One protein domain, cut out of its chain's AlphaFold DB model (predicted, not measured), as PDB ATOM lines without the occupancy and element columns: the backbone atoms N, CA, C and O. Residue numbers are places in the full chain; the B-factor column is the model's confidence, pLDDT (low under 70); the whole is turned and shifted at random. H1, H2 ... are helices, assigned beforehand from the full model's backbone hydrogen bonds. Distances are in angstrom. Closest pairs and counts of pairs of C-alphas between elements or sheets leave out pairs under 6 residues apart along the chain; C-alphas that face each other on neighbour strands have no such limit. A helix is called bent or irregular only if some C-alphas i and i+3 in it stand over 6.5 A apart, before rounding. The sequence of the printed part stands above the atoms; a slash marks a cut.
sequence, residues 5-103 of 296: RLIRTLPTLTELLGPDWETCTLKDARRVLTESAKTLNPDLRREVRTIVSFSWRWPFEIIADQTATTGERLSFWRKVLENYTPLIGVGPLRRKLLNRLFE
ATOM      1  N   ARG A   5     150.270 158.474 143.557       76.88
ATOM      2  CA  ARG A   5     149.702 158.652 142.207       76.88
ATOM      3  C   ARG A   5     148.882 159.941 142.098       76.88
ATOM      4  O   ARG A   5     148.895 160.563 141.038       76.88
ATOM      5  N   LEU A   6     148.265 160.401 143.193       76.06
ATOM      6  CA  LEU A   6     147.537 161.678 143.256       76.06
ATOM      7  C   LEU A   6     148.449 162.900 143.068       76.06
ATOM      8  O   LEU A   6     147.964 163.962 142.694       76.06
ATOM      9  N   ILE A   7     149.768 162.775 143.260       81.44
ATOM     10  CA  ILE A   7     150.703 163.873 142.961       81.44
ATOM     11  C   ILE A   7     150.655 164.206 141.464       81.44
ATOM     12  O   ILE A   7     150.684 165.374 141.097       81.44
ATOM     13  N   ARG A   8     150.489 163.206 140.585       81.25
ATOM     14  CA  ARG A   8     150.410 163.424 139.129       81.25
ATOM     15  C   ARG A   8     149.137 164.153 138.686       81.25
ATOM     16  O   ARG A   8     149.121 164.683 137.584       81.25
ATOM     17  N   THR A   9     148.098 164.204 139.526       82.94
ATOM     18  CA  THR A   9     146.869 164.980 139.268       82.94
ATOM     19  C   THR A   9     146.876 166.360 139.934       82.94
ATOM     20  O   THR A   9     145.904 167.104 139.810       82.94
ATOM     21  N   LEU A  10     147.974 166.739 140.604       85.38
ATOM     22  CA  LEU A  10     148.218 168.120 141.010       85.38
ATOM     23  C   LEU A  10     148.549 168.971 139.770       85.38
ATOM     24  O   LEU A  10     149.445 168.583 139.007       85.38
ATOM     25  N   PRO A  11     147.885 170.126 139.576       86.44
ATOM     26  CA  PRO A  11     148.213 171.023 138.482       86.44
ATOM     27  C   PRO A  11     149.500 171.822 138.732       86.44
ATOM     28  O   PRO A  11     149.884 172.058 139.882       86.44
ATOM     29  N   THR A  12     150.171 172.231 137.657       90.38
ATOM     30  CA  THR A  12     151.464 172.947 137.702       90.38
ATOM     31  C   THR A  12     151.313 174.465 137.759       90.38
ATOM     32  O   THR A  12     150.230 175.002 137.543       90.38
ATOM     33  N   LEU A  13     152.400 175.197 138.024       88.81
ATOM     34  CA  LEU A  13     152.384 176.661 137.934       88.81
ATOM     35  C   LEU A  13     152.140 177.154 136.500       88.81
ATOM     36  O   LEU A  13     151.412 178.129 136.345       88.81
ATOM     37  N   THR A  14     152.620 176.451 135.469       90.81
ATOM     38  CA  THR A  14     152.275 176.749 134.066       90.81
ATOM     39  C   THR A  14     150.777 176.555 133.803       90.81
ATOM     40  O   THR A  14     150.140 177.418 133.200       90.81
ATOM     41  N   GLU A  15     150.183 175.471 134.310       88.50
ATOM     42  CA  GLU A  15     148.743 175.191 134.192       88.50
ATOM     43  C   GLU A  15     147.865 176.169 135.014       88.50
ATOM     44  O   GLU A  15     146.721 176.431 134.643       88.50
ATOM     45  N   LEU A  16     148.376 176.715 136.128       87.81
ATOM     46  CA  LEU A  16     147.632 177.586 137.055       87.81
ATOM     47  C   LEU A  16     147.812 179.096 136.809       87.81
ATOM     48  O   LEU A  16     146.903 179.868 137.112       87.81
ATOM     49  N   LEU A  17     148.979 179.533 136.331       87.81
ATOM     50  CA  LEU A  17     149.354 180.950 136.191       87.81
ATOM     51  C   LEU A  17     149.737 181.344 134.753       87.81
ATOM     52  O   LEU A  17     149.905 182.533 134.487       87.81
ATOM     53  N   GLY A  18     149.835 180.386 133.826       88.75
ATOM     54  CA  GLY A  18     150.296 180.614 132.455       88.75
ATOM     55  C   GLY A  18     151.821 180.508 132.302       88.75
ATOM     56  O   GLY A  18     152.528 180.261 133.279       88.75
ATOM     57  N   PRO A  19     152.355 180.677 131.078       87.06
ATOM     58  CA  PRO A  19     153.768 180.424 130.776       87.06
ATOM     59  C   PRO A  19     154.736 181.362 131.515       87.06
ATOM     60  O   PRO A  19     155.825 180.942 131.893       87.06
ATOM     61  N   ASP A  20     154.333 182.605 131.788       85.06
ATOM     62  CA  ASP A  20     155.180 183.623 132.426       85.06
ATOM     63  C   ASP A  20     155.228 183.523 133.968       85.06
ATOM     64  O   ASP A  20     155.676 184.460 134.643       85.06
ATOM     65  N   TRP A  21     154.769 182.401 134.549       86.81
ATOM     66  CA  TRP A  21     154.587 182.216 135.997       86.81
ATOM     67  C   TRP A  21     155.835 182.508 136.828       86.81
ATOM     68  O   TRP A  21     155.731 182.971 137.962       86.81
ATOM     69  N   GLU A  22     157.025 182.300 136.270       82.00
ATOM     70  CA  GLU A  22     158.305 182.602 136.912       82.00
ATOM     71  C   GLU A  22     158.447 184.072 137.347       82.00
ATOM     72  O   GLU A  22     159.185 184.376 138.294       82.00
ATOM     73  N   THR A  23     157.722 184.983 136.690       82.12
ATOM     74  CA  THR A  23     157.667 186.414 137.023       82.12
ATOM     75  C   THR A  23     156.615 186.755 138.084       82.12
ATOM     76  O   THR A  23     156.735 187.792 138.743       82.12
ATOM     77  N   CYS A  24     155.607 185.895 138.273       82.38
ATOM     78  CA  CYS A  24     154.501 186.101 139.205       82.38
ATOM     79  C   CYS A  24     154.947 186.016 140.671       82.38
ATOM     80  O   CYS A  24     155.985 185.439 141.010       82.38
ATOM     81  N   THR A  25     154.127 186.582 141.563       83.12
ATOM     82  CA  THR A  25     154.441 186.623 142.994       83.12
ATOM     83  C   THR A  25     153.950 185.383 143.744       83.12
ATOM     84  O   THR A  25     152.950 184.750 143.389       83.12
ATOM     85  N   LEU A  26     154.573 185.109 144.890       77.25
ATOM     86  CA  LEU A  26     154.082 184.159 145.897       77.25
ATOM     87  C   LEU A  26     152.631 184.423 146.343       77.25
ATOM     88  O   LEU A  26     151.932 183.495 146.755       77.25
ATOM     89  N   LYS A  27     152.161 185.676 146.275       81.94
ATOM     90  CA  LYS A  27     150.780 186.058 146.608       81.94
ATOM     91  C   LYS A  27     149.799 185.571 145.539       81.94
ATOM     92  O   LYS A  27     148.722 185.088 145.888       81.94
ATOM     93  N   ASP A  28     150.180 185.646 144.266       83.25
ATOM     94  CA  ASP A  28     149.375 185.150 143.147       83.25
ATOM     95  C   ASP A  28     149.309 183.620 143.145       83.25
ATOM     96  O   ASP A  28     148.209 183.066 143.082       83.25
ATOM     97  N   ALA A  29     150.444 182.936 143.350       82.62
ATOM     98  CA  ALA A  29     150.469 181.482 143.524       82.62
ATOM     99  C   ALA A  29     149.590 181.026 144.698       82.62
ATOM    100  O   ALA A  29     148.728 180.170 144.521       82.62
ATOM    101  N   ARG A  30     149.738 181.629 145.888       83.88
ATOM    102  CA  ARG A  30     148.896 181.306 147.056       83.88
ATOM    103  C   ARG A  30     147.408 181.528 146.784       83.88
ATOM    104  O   ARG A  30     146.607 180.686 147.187       83.88
ATOM    105  N   ARG A  31     147.027 182.613 146.094       87.69
ATOM    106  CA  ARG A  31     145.632 182.869 145.688       87.69
ATOM    107  C   ARG A  31     145.111 181.733 144.807       87.69
ATOM    108  O   ARG A  31     144.103 181.123 145.143       87.69
ATOM    109  N   VAL A  32     145.811 181.419 143.717       87.44
ATOM    110  CA  VAL A  32     145.331 180.436 142.736       87.44
ATOM    111  C   VAL A  32     145.368 179.003 143.282       87.44
ATOM    112  O   VAL A  32     144.421 178.256 143.057       87.44
ATOM    113  N   LEU A  33     146.366 178.638 144.095       85.19
ATOM    114  CA  LEU A  33     146.402 177.357 144.821       85.19
ATOM    115  C   LEU A  33     145.258 177.213 145.838       85.19
ATOM    116  O   LEU A  33     144.754 176.112 146.047       85.19
ATOM    117  N   THR A  34     144.826 178.311 146.468       86.56
ATOM    118  CA  THR A  34     143.677 178.298 147.394       86.56
ATOM    119  C   THR A  34     142.361 178.056 146.654       86.56
ATOM    120  O   THR A  34     141.487 177.354 147.165       86.56
ATOM    121  N   GLU A  35     142.227 178.600 145.443       87.44
ATOM    122  CA  GLU A  35     141.071 178.363 144.577       87.44
ATOM    123  C   GLU A  35     141.084 176.951 143.975       87.44
ATOM    124  O   GLU A  35     140.099 176.227 144.116       87.44
ATOM    125  N   SER A  36     142.202 176.500 143.391       83.75
ATOM    126  CA  SER A  36     142.296 175.164 142.786       83.75
ATOM    127  C   SER A  36     142.121 174.045 143.819       83.75
ATOM    128  O   SER A  36     141.426 173.066 143.548       83.75
ATOM    129  N   ALA A  37     142.600 174.216 145.058       84.25
ATOM    130  CA  ALA A  37     142.366 173.260 146.144       84.25
ATOM    131  C   ALA A  37     140.875 172.954 146.405       84.25
ATOM    132  O   ALA A  37     140.561 171.898 146.962       84.25
ATOM    133  N   LYS A  38     139.938 173.827 146.002       85.69
ATOM    134  CA  LYS A  38     138.489 173.588 146.128       85.69
ATOM    135  C   LYS A  38     137.983 172.483 145.196       85.69
ATOM    136  O   LYS A  38     137.025 171.804 145.564       85.69
ATOM    137  N   THR A  39     138.615 172.275 144.039       84.81
ATOM    138  CA  THR A  39     138.233 171.240 143.058       84.81
ATOM    139  C   THR A  39     139.027 169.941 143.218       84.81
ATOM    140  O   THR A  39     138.516 168.879 142.870       84.81
ATOM    141  N   LEU A  40     140.229 169.985 143.809       83.69
ATOM    142  CA  LEU A  40     141.062 168.795 144.044       83.69
ATOM    143  C   LEU A  40     140.398 167.754 144.965       83.69
ATOM    144  O   LEU A  40     139.614 168.096 145.856       83.69
ATOM    145  N   ASN A  41     140.793 166.486 144.791       87.50
ATOM    146  CA  ASN A  41     140.471 165.352 145.669       87.50
ATOM    147  C   ASN A  41     140.712 165.694 147.166       87.50
ATOM    148  O   ASN A  41     141.679 166.401 147.454       87.50
ATOM    149  N   PRO A  42     139.895 165.202 148.125       84.06
ATOM    150  CA  PRO A  42     140.002 165.558 149.546       84.06
ATOM    151  C   PRO A  42     141.385 165.397 150.195       84.06
ATOM    152  O   PRO A  42     141.764 166.248 151.002       84.06
ATOM    153  N   ASP A  43     142.150 164.359 149.851       77.69
ATOM    154  CA  ASP A  43     143.474 164.132 150.440       77.69
ATOM    155  C   ASP A  43     144.533 165.038 149.804       77.69
ATOM    156  O   ASP A  43     145.289 165.697 150.519       77.69
ATOM    157  N   LEU A  44     144.519 165.189 148.475       81.19
ATOM    158  CA  LEU A  44     145.379 166.152 147.775       81.19
ATOM    159  C   LEU A  44     145.080 167.597 148.224       81.19
ATOM    160  O   LEU A  44     145.990 168.389 148.452       81.19
ATOM    161  N   ARG A  45     143.802 167.925 148.452       83.75
ATOM    162  CA  ARG A  45     143.328 169.189 149.037       83.75
ATOM    163  C   ARG A  45     143.862 169.418 150.450       83.75
ATOM    164  O   ARG A  45     144.148 170.568 150.789       83.75
ATOM    165  N   ARG A  46     143.989 168.372 151.280       82.19
ATOM    166  CA  ARG A  46     144.606 168.484 152.613       82.19
ATOM    167  C   ARG A  46     146.058 168.931 152.467       82.19
ATOM    168  O   ARG A  46     146.418 169.966 153.021       82.19
ATOM    169  N   GLU A  47     146.839 168.234 151.649       80.31
ATOM    170  CA  GLU A  47     148.261 168.540 151.465       80.31
ATOM    171  C   GLU A  47     148.496 169.910 150.816       80.31
ATOM    172  O   GLU A  47     149.316 170.686 151.314       80.31
ATOM    173  N   VAL A  48     147.723 170.273 149.784       81.88
ATOM    174  CA  VAL A  48     147.815 171.588 149.123       81.88
ATOM    175  C   VAL A  48     147.464 172.732 150.074       81.88
ATOM    176  O   VAL A  48     148.136 173.762 150.043       81.88
ATOM    177  N   ARG A  49     146.506 172.563 150.999       80.69
ATOM    178  CA  ARG A  49     146.288 173.555 152.071       80.69
ATOM    179  C   ARG A  49     147.537 173.738 152.931       80.69
ATOM    180  O   ARG A  49     147.869 174.878 153.244       80.69
ATOM    181  N   THR A  50     148.261 172.660 153.253       75.38
ATOM    182  CA  THR A  50     149.525 172.772 154.005       75.38
ATOM    183  C   THR A  50     150.650 173.441 153.207       75.38
ATOM    184  O   THR A  50     151.550 174.027 153.803       75.38
ATOM    185  N   ILE A  51     150.593 173.393 151.872       77.12
ATOM    186  CA  ILE A  51     151.507 174.100 150.960       77.12
ATOM    187  C   ILE A  51     151.125 175.584 150.840       77.12
ATOM    188  O   ILE A  51     152.000 176.444 150.843       77.12
ATOM    189  N   VAL A  52     149.836 175.933 150.828       77.25
ATOM    190  CA  VAL A  52     149.391 177.337 150.905       77.25
ATOM    191  C   VAL A  52     149.808 177.969 152.242       77.25
ATOM    192  O   VAL A  52     150.356 179.078 152.253       77.25
ATOM    193  N   SER A  53     149.602 177.252 153.354       69.81
ATOM    194  CA  SER A  53     149.972 177.696 154.707       69.81
ATOM    195  C   SER A  53     151.459 177.542 155.039       69.81
ATOM    196  O   SER A  53     151.893 178.047 156.072       69.81
ATOM    197  N   PHE A  54     152.250 176.868 154.198       67.81
ATOM    198  CA  PHE A  54     153.705 176.804 154.347       67.81
ATOM    199  C   PHE A  54     154.297 178.220 154.354       67.81
ATOM    200  O   PHE A  54     153.771 179.136 153.711       67.81
ATOM    201  N   SER A  55     155.386 178.426 155.094       63.09
ATOM    202  CA  SER A  55     156.019 179.737 155.190       63.09
ATOM    203  C   SER A  55     157.007 179.945 154.043       63.09
ATOM    204  O   SER A  55     158.210 179.723 154.174       63.09
ATOM    205  N   TRP A  56     156.490 180.447 152.917       62.94
ATOM    206  CA  TRP A  56     157.259 180.861 151.732       62.94
ATOM    207  C   TRP A  56     158.178 182.089 151.971       62.94
ATOM    208  O   TRP A  56     158.407 182.885 151.067       62.94
ATOM    209  N   ARG A  57     158.701 182.256 153.190       54.31
ATOM    210  CA  ARG A  57     159.742 183.222 153.579       54.31
ATOM    211  C   ARG A  57     161.037 182.554 154.067       54.31
ATOM    212  O   ARG A  57     162.050 183.225 154.181       54.31
ATOM    213  N   TRP A  58     161.043 181.243 154.320       50.94
ATOM    214  CA  TRP A  58     162.165 180.578 155.006       50.94
ATOM    215  C   TRP A  58     163.514 180.472 154.258       50.94
ATOM    216  O   TRP A  58     164.535 180.466 154.939       50.94
ATOM    217  N   PRO A  59     163.613 180.438 152.911       49.03
ATOM    218  CA  PRO A  59     164.924 180.447 152.245       49.03
ATOM    219  C   PRO A  59     165.672 181.781 152.370       49.03
ATOM    220  O   PRO A  59     166.882 181.817 152.170       49.03
ATOM    221  N   PHE A  60     164.963 182.872 152.681       44.22
ATOM    222  CA  PHE A  60     165.504 184.234 152.684       44.22
ATOM    223  C   PHE A  60     166.515 184.435 153.827       44.22
ATOM    224  O   PHE A  60     167.464 185.193 153.674       44.22
ATOM    225  N   GLU A  61     166.337 183.730 154.949       39.88
ATOM    226  CA  GLU A  61     167.238 183.772 156.112       39.88
ATOM    227  C   GLU A  61     168.472 182.864 155.936       39.88
ATOM    228  O   GLU A  61     169.472 183.038 156.625       39.88
ATOM    229  N   ILE A  62     168.431 181.910 154.995       39.88
ATOM    230  CA  ILE A  62     169.529 180.963 154.715       39.88
ATOM    231  C   ILE A  62     170.448 181.481 153.596       39.88
ATOM    232  O   ILE A  62     171.643 181.197 153.594       39.88
ATOM    233  N   ILE A  63     169.900 182.231 152.634       42.25
ATOM    234  CA  ILE A  63     170.606 182.736 151.445       42.25
ATOM    235  C   ILE A  63     170.706 184.270 151.537       42.25
ATOM    236  O   ILE A  63     170.261 185.001 150.655       42.25
ATOM    237  N   ALA A  64     171.225 184.753 152.668       33.03
ATOM    238  CA  ALA A  64     171.206 186.162 153.054       33.03
ATOM    239  C   ALA A  64     172.312 187.001 152.378       33.03
ATOM    240  O   ALA A  64     173.185 187.548 153.049       33.03
ATOM    241  N   ASP A  65     172.241 187.148 151.053       38.47
ATOM    242  CA  ASP A  65     172.888 188.261 150.346       38.47
ATOM    243  C   ASP A  65     171.840 189.364 150.115       38.47
ATOM    244  O   ASP A  65     170.767 189.119 149.558       38.47
ATOM    245  N   GLN A  66     172.084 190.570 150.635       41.38
ATOM    246  CA  GLN A  66     171.028 191.539 150.970       41.38
ATOM    247  C   GLN A  66     170.557 192.402 149.784       41.38
ATOM    248  O   GLN A  66     170.319 193.602 149.935       41.38
ATOM    249  N   THR A  67     170.396 191.817 148.592       42.06
ATOM    250  CA  THR A  67     169.938 192.556 147.405       42.06
ATOM    251  C   THR A  67     168.734 191.935 146.684       42.06
ATOM    252  O   THR A  67     168.643 190.736 146.440       42.06
ATOM    253  N   ALA A  68     167.849 192.843 146.257       40.94
ATOM    254  CA  ALA A  68     166.727 192.665 145.333       40.94
ATOM    255  C   ALA A  68     165.418 192.007 145.826       40.94
ATOM    256  O   ALA A  68     165.337 191.152 146.700       40.94
ATOM    257  N   THR A  69     164.351 192.414 145.137       48.19
ATOM    258  CA  THR A  69     162.956 191.947 145.204       48.19
ATOM    259  C   THR A  69     162.741 190.555 144.580       48.19
ATOM    260  O   THR A  69     161.639 190.203 144.160       48.19
ATOM    261  N   THR A  70     163.797 189.748 144.481       49.62
ATOM    262  CA  THR A  70     163.822 188.441 143.806       49.62
ATOM    263  C   THR A  70     163.070 187.357 144.571       49.62
ATOM    264  O   THR A  70     162.370 186.562 143.948       49.62
ATOM    265  N   GLY A  71     163.160 187.336 145.905       50.91
ATOM    266  CA  GLY A  71     162.574 186.271 146.731       50.91
ATOM    267  C   GLY A  71     161.043 186.169 146.682       50.91
ATOM    268  O   GLY A  71     160.490 185.094 146.916       50.91
ATOM    269  N   GLU A  72     160.338 187.255 146.338       59.69
ATOM    270  CA  GLU A  72     158.876 187.232 146.161       59.69
ATOM    271  C   GLU A  72     158.423 186.538 144.867       59.69
ATOM    272  O   GLU A  72     157.234 186.230 144.735       59.69
ATOM    273  N   ARG A  73     159.338 186.293 143.917       69.88
ATOM    274  CA  ARG A  73     159.043 185.672 142.619       69.88
ATOM    275  C   ARG A  73     159.179 184.157 142.655       69.88
ATOM    276  O   ARG A  73     160.040 183.592 143.328       69.88
ATOM    277  N   LEU A  74     158.361 183.489 141.849       78.69
ATOM    278  CA  LEU A  74     158.361 182.028 141.759       78.69
ATOM    279  C   LEU A  74     159.637 181.477 141.091       78.69
ATOM    280  O   LEU A  74     160.099 180.408 141.478       78.69
ATOM    281  N   SER A  75     160.291 182.234 140.204       76.94
ATOM    282  CA  SER A  75     161.629 181.908 139.659       76.94
ATOM    283  C   SER A  75     162.712 181.684 140.725       76.94
ATOM    284  O   SER A  75     163.577 180.827 140.551       76.94
ATOM    285  N   PHE A  76     162.682 182.416 141.845       75.06
ATOM    286  CA  PHE A  76     163.613 182.182 142.958       75.06
ATOM    287  C   PHE A  76     163.328 180.836 143.636       75.06
ATOM    288  O   PHE A  76     164.237 180.038 143.864       75.06
ATOM    289  N   TRP A  77     162.051 180.542 143.883       75.50
ATOM    290  CA  TRP A  77     161.621 179.277 144.477       75.50
ATOM    291  C   TRP A  77     161.886 178.065 143.587       75.50
ATOM    292  O   TRP A  77     162.269 177.021 144.113       75.50
ATOM    293  N   ARG A  78     161.783 178.219 142.260       80.31
ATOM    294  CA  ARG A  78     162.212 177.206 141.291       80.31
ATOM    295  C   ARG A  78     163.673 176.814 141.533       80.31
ATOM    296  O   ARG A  78     163.943 175.660 141.844       80.31
ATOM    297  N   LYS A  79     164.585 177.793 141.561       71.75
ATOM    298  CA  LYS A  79     166.027 177.575 141.789       71.75
ATOM    299  C   LYS A  79     166.348 176.963 143.157       71.75
ATOM    300  O   LYS A  79     167.210 176.097 143.255       71.75
ATOM    301  N   VAL A  80     165.650 177.373 144.221       69.12
ATOM    302  CA  VAL A  80     165.788 176.774 145.569       69.12
ATOM    303  C   VAL A  80     165.345 175.300 145.579       69.12
ATOM    304  O   VAL A  80     165.910 174.467 146.294       69.12
ATOM    305  N   LEU A  81     164.346 174.945 144.772       73.31
ATOM    306  CA  LEU A  81     163.884 173.567 144.641       73.31
ATOM    307  C   LEU A  81     164.777 172.730 143.698       73.31
ATOM    308  O   LEU A  81     165.026 171.563 144.005       73.31
ATOM    309  N   GLU A  82     165.322 173.317 142.632       69.25
ATOM    310  CA  GLU A  82     166.261 172.684 141.687       69.25
ATOM    311  C   GLU A  82     167.637 172.413 142.315       69.25
ATOM    312  O   GLU A  82     168.191 171.334 142.139       69.25
ATOM    313  N   ASN A  83     168.158 173.324 143.143       58.72
ATOM    314  CA  ASN A  83     169.439 173.159 143.851       58.72
ATOM    315  C   ASN A  83     169.389 172.149 145.021       58.72
ATOM    316  O   ASN A  83     170.290 172.118 145.862       58.72
ATOM    317  N   TYR A  84     168.314 171.357 145.138       53.59
ATOM    318  CA  TYR A  84     168.060 170.434 146.255       53.59
ATOM    319  C   TYR A  84     168.227 171.092 147.643       53.59
ATOM    320  O   TYR A  84     168.577 170.430 148.627       53.59
ATOM    321  N   THR A  85     167.957 172.403 147.749       52.44
ATOM    322  CA  THR A  85     168.136 173.155 148.996       52.44
ATOM    323  C   THR A  85     167.214 172.582 150.081       52.44
ATOM    324  O   THR A  85     166.015 172.379 149.823       52.44
ATOM    325  N   PRO A  86     167.733 172.291 151.292       52.50
ATOM    326  CA  PRO A  86     166.912 171.790 152.383       52.50
ATOM    327  C   PRO A  86     165.936 172.861 152.876       52.50
ATOM    328  O   PRO A  86     166.343 173.946 153.275       52.50
ATOM    329  N   LEU A  87     164.643 172.539 152.886       58.47
ATOM    330  CA  LEU A  87     163.596 173.426 153.389       58.47
ATOM    331  C   LEU A  87     163.105 172.916 154.748       58.47
ATOM    332  O   LEU A  87     162.608 171.791 154.857       58.47
ATOM    333  N   ILE A  88     163.254 173.735 155.789       49.66
ATOM    334  CA  ILE A  88     162.786 173.413 157.143       49.66
ATOM    335  C   ILE A  88     161.253 173.281 157.124       49.66
ATOM    336  O   ILE A  88     160.551 174.033 156.448       49.66
ATOM    337  N   GLY A  89     160.728 172.251 157.793       53.47
ATOM    338  CA  GLY A  89     159.299 171.922 157.774       53.47
ATOM    339  C   GLY A  89     158.762 171.346 156.450       53.47
ATOM    340  O   GLY A  89     157.547 171.203 156.311       53.47
ATOM    341  N   VAL A  90     159.606 170.997 155.469       61.53
ATOM    342  CA  VAL A  90     159.179 170.338 154.216       61.53
ATOM    343  C   VAL A  90     159.603 168.869 154.218       61.53
ATOM    344  O   VAL A  90     160.731 168.530 153.871       61.53
ATOM    345  N   GLY A  91     158.675 167.989 154.604       62.28
ATOM    346  CA  GLY A  91     158.856 166.538 154.504       62.28
ATOM    347  C   GLY A  91     158.792 166.013 153.057       62.28
ATOM    348  O   GLY A  91     158.370 166.750 152.158       62.28
ATOM    349  N   PRO A  92     159.146 164.735 152.816       68.44
ATOM    350  CA  PRO A  92     159.316 164.178 151.469       68.44
ATOM    351  C   PRO A  92     158.080 164.323 150.573       68.44
ATOM    352  O   PRO A  92     158.192 164.811 149.451       68.44
ATOM    353  N   LEU A  93     156.884 164.009 151.089       72.19
ATOM    354  CA  LEU A  93     155.616 164.187 150.368       72.19
ATOM    355  C   LEU A  93     155.403 165.644 149.917       72.19
ATOM    356  O   LEU A  93     155.065 165.896 148.762       72.19
ATOM    357  N   ARG A  94     155.665 166.614 150.805       76.19
ATOM    358  CA  ARG A  94     155.553 168.043 150.483       76.19
ATOM    359  C   ARG A  94     156.606 168.468 149.455       76.19
ATOM    360  O   ARG A  94     156.289 169.291 148.603       76.19
ATOM    361  N   ARG A  95     157.815 167.888 149.474       78.12
ATOM    362  CA  ARG A  95     158.827 168.139 148.433       78.12
ATOM    363  C   ARG A  95     158.390 167.592 147.073       78.12
ATOM    364  O   ARG A  95     158.450 168.351 146.120       78.12
ATOM    365  N   LYS A  96     157.855 166.369 146.982       80.50
ATOM    366  CA  LYS A  96     157.339 165.811 145.712       80.50
ATOM    367  C   LYS A  96     156.177 166.629 145.131       80.50
ATOM    368  O   LYS A  96     156.134 166.893 143.933       80.50
ATOM    369  N   LEU A  97     155.267 167.105 145.987       83.62
ATOM    370  CA  LEU A  97     154.192 168.024 145.591       83.62
ATOM    371  C   LEU A  97     154.732 169.378 145.088       83.62
ATOM    372  O   LEU A  97     154.230 169.895 144.095       83.62
ATOM    373  N   LEU A  98     155.769 169.934 145.729       85.00
ATOM    374  CA  LEU A  98     156.441 171.156 145.266       85.00
ATOM    375  C   LEU A  98     157.208 170.934 143.950       85.00
ATOM    376  O   LEU A  98     157.092 171.760 143.052       85.00
ATOM    377  N   ASN A  99     157.925 169.817 143.796       84.62
ATOM    378  CA  ASN A  99     158.641 169.470 142.565       84.62
ATOM    379  C   ASN A  99     157.672 169.393 141.369       84.62
ATOM    380  O   ASN A  99     157.901 170.049 140.354       84.62
ATOM    381  N   ARG A 100     156.534 168.687 141.514       88.00
ATOM    382  CA  ARG A 100     155.467 168.648 140.493       88.00
ATOM    383  C   ARG A 100     154.895 170.034 140.203       88.00
ATOM    384  O   ARG A 100     154.706 170.367 139.038       88.00
ATOM    385  N   LEU A 101     154.616 170.830 141.236       88.00
ATOM    386  CA  LEU A 101     154.049 172.172 141.085       88.00
ATOM    387  C   LEU A 101     154.973 173.104 140.277       88.00
ATOM    388  O   LEU A 101     154.490 173.825 139.410       88.00
ATOM    389  N   PHE A 102     156.285 173.054 140.525       88.56
ATOM    390  CA  PHE A 102     157.306 173.870 139.848       88.56
ATOM    391  C   PHE A 102     157.865 173.245 138.555       88.56
ATOM    392  O   PHE A 102     158.797 173.796 137.973       88.56
ATOM    393  N   GLU A 103     157.316 172.111 138.104       87.81
ATOM    394  CA  GLU A 103     157.749 171.393 136.890       87.81
ATOM    395  C   GLU A 103     159.236 171.010 136.913       87.81
ATOM    396  O   GLU A 103     159.931 170.995 135.897       87.81
TER     397      GLU A 103
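What this domain is: This is residues 5 to 103 of the 296 residues of an uncharacterized protein of Chloroflexi bacterium ADurb.Bin222 (UniProt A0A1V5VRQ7). A helical hairpin, H3 and H4, makes one layer, and the other longer helices, H7 and H6, lie with the short H1 and H2 on one side of it in a second, loosely fitted layer. H7 crosses nearly at right angles to H4, H2 packs on H3, H6 sits toward the first residues of H3, and a loop beyond the short H5 sticks out at residues 64 to 69. The printed part has 99 residues with seven named helices, H1 to H7 in order, and no named strand; the class is all helix. The whole is compact, with a radius of gyration of the C-alphas of 13.1 A and spans of 40 by 27 by 20 A.

Where its parts are: H3, residues 26 to 36, and H4, residues 42 to 52, are the longest helices, each 15.1 A from first to last C-alpha. H3 begins at C-alpha 26, (154.082, 184.159, 145.897). H7, residues 92 to 101, is 14.1 A long and ends at C-alpha 101, (154.049, 172.172, 141.085). H6, residues 74 to 82, is 12.2 A long. The short helices are H1, residues 5 to 9, which begins at C-alpha 5, (149.702, 158.652, 142.207); H2, residues 13 to 17; and H5, residues 58 to 61. H5 is neither bent nor irregular, but only just: C-alphas 58 and 61 are 6.1 A apart.

How they stand to each other: H3 and H4 touch and form a helical hairpin, at a shallow tilt of 13 degrees, opposite ways; their closest C-alphas, of Arg 30 and Val 52, are 5.6 A apart. H2 touches H3, closest at the C-alphas of Leu 16 and Val 32, 6.8 A. H7 is close to H4 but not clearly touching, about perpendicular at 83 degrees, with the C-alphas of Ile 51 and Arg 94 closest at 7.3 A. H1 touches H7, closest at the C-alphas of Ile 7 and Leu 97, 6.0 A. H6 is close to H7 but not clearly touching, at a steep tilt of 48 degrees, opposite ways; the closest C-alphas, of Leu 81 and Asn 99, are 7.0 A apart. H5 touches no helix. Every O i to N i+4 pair is within hydrogen-bond range in H2, H3, H4, H6 and H7; in H1 it is 0 of 1, beside 2 of 2 O i to N i+3 pairs, and H5 is too short for an i+4 pair.

The domain as a whole: The C-alphas farthest apart, of Asn 41 and Gln 66, are 40.6 A apart. The printed part has no cut. The link from H5 to H6, 12 residues, is long, and its residues 64 to 69 stand free. The mean pLDDT of the printed part is 73.0; residues 53 to 73, residue 80 and residues 82 to 92 are under 70.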